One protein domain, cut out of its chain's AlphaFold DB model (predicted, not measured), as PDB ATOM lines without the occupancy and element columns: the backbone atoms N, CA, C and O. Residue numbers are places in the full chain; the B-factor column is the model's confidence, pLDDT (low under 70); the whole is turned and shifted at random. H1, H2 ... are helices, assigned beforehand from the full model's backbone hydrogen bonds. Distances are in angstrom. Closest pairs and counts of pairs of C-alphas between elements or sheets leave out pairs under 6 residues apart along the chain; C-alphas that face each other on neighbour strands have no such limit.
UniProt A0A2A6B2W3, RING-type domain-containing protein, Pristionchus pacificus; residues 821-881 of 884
ATOM      1  N   ALA A 821      37.517 -28.609 -33.524       87.38
ATOM      2  CA  ALA A 821      37.993 -29.628 -34.458       87.38
ATOM      3  C   ALA A 821      38.294 -29.056 -35.855       87.38
ATOM      4  O   ALA A 821      39.223 -29.525 -36.513       87.38
ATOM      5  N   THR A 822      37.544 -28.041 -36.290       90.56
ATOM      6  CA  THR A 822      37.730 -27.357 -37.578       90.56
ATOM      7  C   THR A 822      38.924 -26.403 -37.535       90.56
ATOM      8  O   THR A 822      39.831 -26.524 -38.354       90.56
ATOM      9  N   LEU A 823      39.006 -25.534 -36.524       84.50
ATOM     10  CA  LEU A 823      40.128 -24.602 -36.337       84.50
ATOM     11  C   LEU A 823      41.471 -25.334 -36.177       84.50
ATOM     12  O   LEU A 823      42.495 -24.909 -36.714       84.50
ATOM     13  N   ARG A 824      41.468 -26.497 -35.509       87.12
ATOM     14  CA  ARG A 824      42.654 -27.354 -35.384       87.12
ATOM     15  C   ARG A 824      43.070 -28.016 -36.704       87.12
ATOM     16  O   ARG A 824      44.252 -28.310 -36.860       87.12
ATOM     17  N   ARG A 825      42.152 -28.253 -37.651       91.44
ATOM     18  CA  ARG A 825      42.511 -28.703 -39.011       91.44
ATOM     19  C   ARG A 825      43.198 -27.581 -39.775       91.44
ATOM     20  O   ARG A 825      44.348 -27.768 -40.148       91.44
ATOM     21  N   LEU A 826      42.580 -26.401 -39.838       90.19
ATOM     22  CA  LEU A 826      43.137 -25.224 -40.518       90.19
ATOM     23  C   LEU A 826      44.534 -24.847 -39.984       90.19
ATOM     24  O   LEU A 826      45.459 -24.622 -40.758       90.19
ATOM     25  N   SER A 827      44.736 -24.861 -38.660       90.75
ATOM     26  CA  SER A 827      46.054 -24.602 -38.055       90.75
ATOM     27  C   SER A 827      47.102 -25.675 -38.398       90.75
ATOM     28  O   SER A 827      48.276 -25.353 -38.608       90.75
ATOM     29  N   ASN A 828      46.701 -26.946 -38.504       89.50
ATOM     30  CA  ASN A 828      47.589 -28.009 -38.981       89.50
ATOM     31  C   ASN A 828      47.873 -27.875 -40.486       89.50
ATOM     32  O   ASN A 828      48.999 -28.114 -40.896       89.50
ATOM     33  N   GLU A 829      46.886 -27.506 -41.301       93.81
ATOM     34  CA  GLU A 829      47.017 -27.332 -42.752       93.81
ATOM     35  C   GLU A 829      48.004 -26.202 -43.071       93.81
ATOM     36  O   GLU A 829      49.054 -26.480 -43.647       93.81
ATOM     37  N   VAL A 830      47.775 -24.990 -42.549       91.81
ATOM     38  CA  VAL A 830      48.688 -23.842 -42.716       91.81
ATOM     39  C   VAL A 830      50.105 -24.164 -42.227       91.81
ATOM     40  O   VAL A 830      51.081 -23.890 -42.923       91.81
ATOM     41  N   THR A 831      50.263 -24.788 -41.053       90.88
ATOM     42  CA  THR A 831      51.617 -25.111 -40.563       90.88
ATOM     43  C   THR A 831      52.282 -26.271 -41.307       90.88
ATOM     44  O   THR A 831      53.509 -26.312 -41.375       90.88
ATOM     45  N   ASN A 832      51.519 -27.193 -41.901       89.69
ATOM     46  CA  ASN A 832      52.070 -28.231 -42.770       89.69
ATOM     47  C   ASN A 832      52.487 -27.667 -44.134       89.69
ATOM     48  O   ASN A 832      53.505 -28.109 -44.660       89.69
ATOM     49  N   GLU A 833      51.774 -26.676 -44.677       92.75
ATOM     50  CA  GLU A 833      52.201 -25.938 -45.874       92.75
ATOM     51  C   GLU A 833      53.483 -25.137 -45.614       92.75
ATOM     52  O   GLU A 833      54.439 -25.259 -46.379       92.75
ATOM     53  N   GLU A 834      53.574 -24.414 -44.491       92.69
ATOM     54  CA  GLU A 834      54.803 -23.722 -44.064       92.69
ATOM     55  C   GLU A 834      56.005 -24.676 -43.914       92.69
ATOM     56  O   GLU A 834      57.125 -24.347 -44.322       92.69
ATOM     57  N   VAL A 835      55.792 -25.876 -43.357       93.06
ATOM     58  CA  VAL A 835      56.833 -26.914 -43.234       93.06
ATOM     59  C   VAL A 835      57.178 -27.539 -44.591       93.06
ATOM     60  O   VAL A 835      58.353 -27.792 -44.856       93.06
ATOM     61  N   ALA A 836      56.197 -27.768 -45.470       89.75
ATOM     62  CA  ALA A 836      56.413 -28.321 -46.810       89.75
ATOM     63  C   ALA A 836      57.151 -27.337 -47.734       89.75
ATOM     64  O   ALA A 836      58.036 -27.747 -48.483       89.75
ATOM     65  N   ALA A 837      56.855 -26.040 -47.616       93.75
ATOM     66  CA  ALA A 837      57.597 -24.949 -48.247       93.75
ATOM     67  C   ALA A 837      58.985 -24.713 -47.615       93.75
ATOM     68  O   ALA A 837      59.763 -23.902 -48.115       93.75
ATOM     69  N   GLY A 838      59.307 -25.393 -46.507       93.75
ATOM     70  CA  GLY A 838      60.572 -25.249 -45.785       93.75
ATOM     71  C   GLY A 838      60.755 -23.897 -45.087       93.75
ATOM     72  O   GLY A 838      61.880 -23.576 -44.701       93.75
ATOM     73  N   ARG A 839      59.678 -23.111 -44.927       93.19
ATOM     74  CA  ARG A 839      59.699 -21.778 -44.302       93.19
ATOM     75  C   ARG A 839      59.861 -21.850 -42.784       93.19
ATOM     76  O   ARG A 839      60.584 -21.031 -42.222       93.19
ATOM     77  N   ILE A 840      59.273 -22.861 -42.139       92.75
ATOM     78  CA  ILE A 840      59.447 -23.138 -40.702       92.75
ATOM     79  C   ILE A 840      59.992 -24.550 -40.468       92.75
ATOM     80  O   ILE A 840      59.703 -25.489 -41.213       92.75
ATOM     81  N   THR A 841      60.762 -24.742 -39.398       93.38
ATOM     82  CA  THR A 841      61.157 -26.084 -38.957       93.38
ATOM     83  C   THR A 841      60.048 -26.752 -38.144       93.38
ATOM     84  O   THR A 841      59.244 -26.098 -37.482       93.38
ATOM     85  N   ALA A 842      60.069 -28.085 -38.073       82.00
ATOM     86  CA  ALA A 842      59.156 -28.856 -37.220       82.00
ATOM     87  C   ALA A 842      59.269 -28.536 -35.706       82.00
ATOM     88  O   ALA A 842      58.428 -28.974 -34.925       82.00
ATOM     89  N   CYS A 843      60.296 -27.792 -35.271       79.44
ATOM     90  CA  CYS A 843      60.397 -27.279 -33.901       79.44
ATOM     91  C   CYS A 843      59.610 -25.968 -33.737       79.44
ATOM     92  O   CYS A 843      58.913 -25.785 -32.742       79.44
ATOM     93  N   GLU A 844      59.674 -25.080 -34.733       88.62
ATOM     94  CA  GLU A 844      58.877 -23.849 -34.775       88.62
ATOM     95  C   GLU A 844      57.390 -24.159 -34.991       88.62
ATOM     96  O   GLU A 844      56.558 -23.538 -34.341       88.62
ATOM     97  N   GLN A 845      57.044 -25.192 -35.773       87.56
ATOM     98  CA  GLN A 845      55.664 -25.693 -35.885       87.56
ATOM     99  C   GLN A 845      55.053 -26.029 -34.512       87.56
ATOM    100  O   GLN A 845      53.888 -25.717 -34.268       87.56
ATOM    101  N   GLN A 846      55.821 -26.625 -33.592       81.00
ATOM    102  CA  GLN A 846      55.336 -26.916 -32.236       81.00
ATOM    103  C   GLN A 846      55.122 -25.629 -31.426       81.00
ATOM    104  O   GLN A 846      54.070 -25.467 -30.814       81.00
ATOM    105  N   GLY A 847      56.048 -24.667 -31.493       89.69
ATOM    106  CA  GLY A 847      55.871 -23.358 -30.847       89.69
ATOM    107  C   GLY A 847      54.669 -22.568 -31.387       89.69
ATOM    108  O   GLY A 847      53.897 -22.006 -30.611       89.69
ATOM    109  N   ILE A 848      54.474 -22.564 -32.709       87.19
ATOM    110  CA  ILE A 848      53.365 -21.880 -33.387       87.19
ATOM    111  C   ILE A 848      52.030 -22.542 -33.034       87.19
ATOM    112  O   ILE A 848      51.111 -21.849 -32.605       87.19
ATOM    113  N   THR A 849      51.918 -23.870 -33.131       87.19
ATOM    114  CA  THR A 849      50.668 -24.577 -32.786       87.19
ATOM    115  C   THR A 849      50.297 -24.429 -31.306       87.19
ATOM    116  O   THR A 849      49.115 -24.266 -31.004       87.19
ATOM    117  N   THR A 850      51.266 -24.382 -30.381       87.94
ATOM    118  CA  THR A 850      51.001 -24.045 -28.969       87.94
ATOM    119  C   THR A 850      50.510 -22.603 -28.805       87.94
ATOM    120  O   THR A 850      49.496 -22.394 -28.142       87.94
ATOM    121  N   ARG A 851      51.156 -21.612 -29.438       85.44
ATOM    122  CA  ARG A 851      50.733 -20.199 -29.368       85.44
ATOM    123  C   ARG A 851      49.342 -19.967 -29.963       85.44
ATOM    124  O   ARG A 851      48.526 -19.306 -29.331       85.44
ATOM    125  N   VAL A 852      49.039 -20.562 -31.118       87.50
ATOM    126  CA  VAL A 852      47.700 -20.505 -31.733       87.50
ATOM    127  C   VAL A 852      46.658 -21.182 -30.839       87.50
ATOM    128  O   VAL A 852      45.566 -20.647 -30.672       87.50
ATOM    129  N   SER A 853      46.991 -22.307 -30.196       85.38
ATOM    130  CA  SER A 853      46.081 -22.970 -29.247       85.38
ATOM    131  C   SER A 853      45.774 -22.093 -28.024       85.38
ATOM    132  O   SER A 853      44.617 -22.003 -27.626       85.38
ATOM    133  N   LEU A 854      46.777 -21.413 -27.458       86.50
ATOM    134  CA  LEU A 854      46.591 -20.473 -26.345       86.50
ATOM    135  C   LEU A 854      45.776 -19.240 -26.759       86.50
ATOM    136  O   LEU A 854      44.869 -18.841 -26.034       86.50
ATOM    137  N   HIS A 855      46.032 -18.678 -27.944       87.19
ATOM    138  CA  HIS A 855      45.247 -17.557 -28.466       87.19
ATOM    139  C   HIS A 855      43.781 -17.949 -28.713       87.19
ATOM    140  O   HIS A 855      42.879 -17.178 -28.398       87.19
ATOM    141  N   MET A 856      43.521 -19.154 -29.231       83.12
ATOM    142  CA  MET A 856      42.158 -19.670 -29.407       83.12
ATOM    143  C   MET A 856      41.441 -19.891 -28.072       83.12
ATOM    144  O   MET A 856      40.266 -19.553 -27.959       83.12
ATOM    145  N   LEU A 857      42.138 -20.397 -27.047       86.56
ATOM    146  CA  LEU A 857      41.578 -20.504 -25.695       86.56
ATOM    147  C   LEU A 857      41.239 -19.123 -25.119       86.56
ATOM    148  O   LEU A 857      40.133 -18.942 -24.620       86.56
ATOM    149  N   ARG A 858      42.129 -18.129 -25.256       87.25
ATOM    150  CA  ARG A 858      41.865 -16.749 -24.812       87.25
ATOM    151  C   ARG A 858      40.661 -16.128 -25.531       87.25
ATOM    152  O   ARG A 858      39.820 -15.527 -24.875       87.25
ATOM    153  N   MET A 859      40.550 -16.306 -26.849       83.19
ATOM    154  CA  MET A 859      39.398 -15.817 -27.621       83.19
ATOM    155  C   MET A 859      38.077 -16.457 -27.179       83.19
ATOM    156  O   MET A 859      37.068 -15.764 -27.129       83.19
ATOM    157  N   LEU A 860      38.078 -17.746 -26.832       82.44
ATOM    158  CA  LEU A 860      36.867 -18.445 -26.394       82.44
ATOM    159  C   LEU A 860      36.478 -18.120 -24.949       82.44
ATOM    160  O   LEU A 860      35.291 -17.981 -24.688       82.44
ATOM    161  N   VAL A 861      37.441 -17.885 -24.048       86.25
ATOM    162  CA  VAL A 861      37.148 -17.293 -22.727       86.25
ATOM    163  C   VAL A 861      36.458 -15.935 -22.904       86.25
ATOM    164  O   VAL A 861      35.415 -15.712 -22.306       86.25
ATOM    165  N   ILE A 862      36.959 -15.086 -23.810       80.94
ATOM    166  CA  ILE A 862      36.351 -13.783 -24.134       80.94
ATOM    167  C   ILE A 862      34.952 -13.931 -24.779       80.94
ATOM    168  O   ILE A 862      34.107 -13.056 -24.602       80.94
ATOM    169  N   GLU A 863      34.666 -14.999 -25.533       80.88
ATOM    170  CA  GLU A 863      33.311 -15.266 -26.058       80.88
ATOM    171  C   GLU A 863      32.346 -15.799 -24.981       80.88
ATOM    172  O   GLU A 863      31.191 -15.376 -24.947       80.88
ATOM    173  N   GLU A 864      32.796 -16.676 -24.081       79.38
ATOM    174  CA  GLU A 864      31.967 -17.235 -22.997       79.38
ATOM    175  C   GLU A 864      31.724 -16.213 -21.862       79.38
ATOM    176  O   GLU A 864      30.650 -16.203 -21.254       79.38
ATOM    177  N   GLU A 865      32.663 -15.285 -21.650       76.69
ATOM    178  CA  GLU A 865      32.530 -14.089 -20.807       76.69
ATOM    179  C   GLU A 865      31.486 -13.112 -21.376       76.69
ATOM    180  O   GLU A 865      30.533 -12.756 -20.680       76.69
ATOM    181  N   LYS A 866      31.564 -12.773 -22.675       72.69
ATOM    182  CA  LYS A 866      30.531 -11.977 -23.378       72.69
ATOM    183  C   LYS A 866      29.145 -12.625 -23.359       72.69
ATOM    184  O   LYS A 866      28.144 -11.916 -23.417       72.69
ATOM    185  N   ALA A 867      29.074 -13.954 -23.300       79.62
ATOM    186  CA  ALA A 867      27.819 -14.690 -23.179       79.62
ATOM    187  C   ALA A 867      27.231 -14.672 -21.751       79.62
ATOM    188  O   ALA A 867      26.134 -15.191 -21.543       79.62
ATOM    189  N   GLY A 868      27.939 -14.106 -20.764       77.38
ATOM    190  CA  GLY A 868      27.496 -14.033 -19.368       77.38
ATOM    191  C   GLY A 868      27.432 -15.389 -18.654       77.38
ATOM    192  O   GLY A 868      26.792 -15.495 -17.609       77.38
ATOM    193  N   LEU A 869      28.071 -16.428 -19.208       77.06
ATOM    194  CA  LEU A 869      27.974 -17.811 -18.720       77.06
ATOM    195  C   LEU A 869      28.834 -18.084 -17.474       77.06
ATOM    196  O   LEU A 869      28.636 -19.095 -16.802       77.06
ATOM    197  N   PHE A 870      29.756 -17.178 -17.143       66.00
ATOM    198  CA  PHE A 870      30.644 -17.269 -15.988       66.00
ATOM    199  C   PHE A 870      30.358 -16.154 -14.973       66.00
ATOM    200  O   PHE A 870      30.907 -15.061 -15.075       66.00
ATOM    201  N   ARG A 871      29.520 -16.444 -13.968       51.22
ATOM    202  CA  ARG A 871      29.356 -15.584 -12.776       51.22
ATOM    203  C   ARG A 871      30.137 -16.060 -11.545       51.22
ATOM    204  O   ARG A 871      30.513 -15.226 -10.735       51.22
ATOM    205  N   ASP A 872      30.447 -17.356 -11.447       44.88
ATOM    206  CA  ASP A 872      30.975 -17.983 -10.218       44.88
ATOM    207  C   ASP A 872      32.293 -18.770 -10.421       44.88
ATOM    208  O   ASP A 872      32.566 -19.761  -9.737       44.88
ATOM    209  N   THR A 873      33.137 -18.384 -11.386       52.44
ATOM    210  CA  THR A 873      34.443 -19.046 -11.597       52.44
ATOM    211  C   THR A 873      35.501 -18.594 -10.596       52.44
ATOM    212  O   THR A 873      35.758 -17.406 -10.431       52.44
ATOM    213  N   SER A 874      36.190 -19.562  -9.983       48.44
ATOM    214  CA  SER A 874      37.293 -19.309  -9.049       48.44
ATOM    215  C   SER A 874      38.397 -18.425  -9.666       48.44
ATOM    216  O   SER A 874      38.831 -18.707 -10.792       48.44
ATOM    217  N   PRO A 875      38.944 -17.434  -8.925       52.62
ATOM    218  CA  PRO A 875      39.980 -16.519  -9.425       52.62
ATOM    219  C   PRO A 875      41.270 -17.221  -9.875       52.62
ATOM    220  O   PRO A 875      42.065 -16.638 -10.609       52.62
ATOM    221  N   TYR A 876      41.465 -18.494  -9.516       38.06
ATOM    222  CA  TYR A 876      42.585 -19.313  -9.985       38.06
ATOM    223  C   TYR A 876      42.624 -19.479 -11.519       38.06
ATOM    224  O   TYR A 876      43.700 -19.630 -12.093       38.06
ATOM    225  N   VAL A 877      41.470 -19.421 -12.200       53.75
ATOM    226  CA  VAL A 877      41.396 -19.495 -13.674       53.75
ATOM    227  C   VAL A 877      41.876 -18.191 -14.319       53.75
ATOM    228  O   VAL A 877      42.600 -18.232 -15.311       53.75
ATOM    229  N   LEU A 878      41.537 -17.043 -13.724       52.19
ATOM    230  CA  LEU A 878      42.012 -15.728 -14.167       52.19
ATOM    231  C   LEU A 878      43.508 -15.547 -13.868       52.19
ATOM    232  O   LEU A 878      44.250 -15.093 -14.733       52.19
ATOM    233  N   TRP A 879      43.980 -15.993 -12.700       59.38
ATOM    234  CA  TRP A 879      45.396 -15.941 -12.316       59.38
ATOM    235  C   TRP A 879      46.311 -16.750 -13.258       59.38
ATOM    236  O   TRP A 879      47.394 -16.295 -13.623       59.38
ATOM    237  N   LEU A 880      45.845 -17.910 -13.737       47.75
ATOM    238  CA  LEU A 880      46.526 -18.704 -14.775       47.75
ATOM    239  C   LEU A 880      46.408 -18.113 -16.197       47.75
ATOM    240  O   LEU A 880      47.043 -18.621 -17.122       47.75
ATOM    241  N   SER A 881      45.597 -17.069 -16.386       50.19
ATOM    242  CA  SER A 881      45.468 -16.318 -17.642       50.19
ATOM    243  C   SER A 881      46.375 -15.078 -17.662       50.19
ATOM    244  O   SER A 881      46.884 -14.707 -18.721       50.19
TER     245      SER A 881
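What this domain is: This is residues 821 to 881 of the 884 residues of the protein "RING-type domain-containing protein" of Pristionchus pacificus (UniProt A0A2A6B2W3). What shape do these backbone atoms make? A long helix, H2, has the shorter H1 folded back beside its first part as a helical hairpin, while the short H3, after a loop beyond H2's far end, folds back near H2 on the side away from H1. What is it made of, and how large is it? The printed part has 61 residues with three named helices in the order H1, H2, H3 and no named strand: the class is all helix. It is a rod spanning 46 by 22 by 13 A, only just loose, close to extended, with a radius of gyration of the C-alphas of 15.4 A.

How they stand to each other: How do the first two helices stand? H1, residues 821 to 836, and H2, residues 842 to 866, touch and form a hairpin, with a shallow tilt of 26 degrees, opposite ways. Their closest C-alphas, of Thr 831 and Gln 845, are 6.2 A apart, and H2 touches H1 with residues 842 to 852 alone. Where is the third? H3, residues 875 to 881, touches no helix but is near H2, with 5 pairs of C-alphas within 10 A; H1 and H3 are apart. Are the helix backbones complete? Every O i to N i+4 pair is within hydrogen-bond range in H1 and H3, and 20 of 21 are in H2.

Where its parts are: Where does H1 begin? C-alpha 821 is at (37.993, -29.628, -34.458), and H1 is 22.2 A long from first to last C-alpha. Where do the others run? H2 measures 36.0 A, from C-alpha 842 at (59.156, -28.856, -37.220) to C-alpha 866. H3 measures 9.9 A and ends at C-alpha 881, (45.468, -16.318, -17.642).

The domain as a whole: How far does it reach? The two C-alphas farthest apart, of Ala 837 and Asp 872, are 46.9 A apart. Is there a cut or a long link? The printed part has no cut; the link from H1 to H2 is tight and that from H2 to H3 is short. Where is confidence low? Residues 870 to 881 are under 70 in pLDDT, against a mean of 79.8 of the printed part.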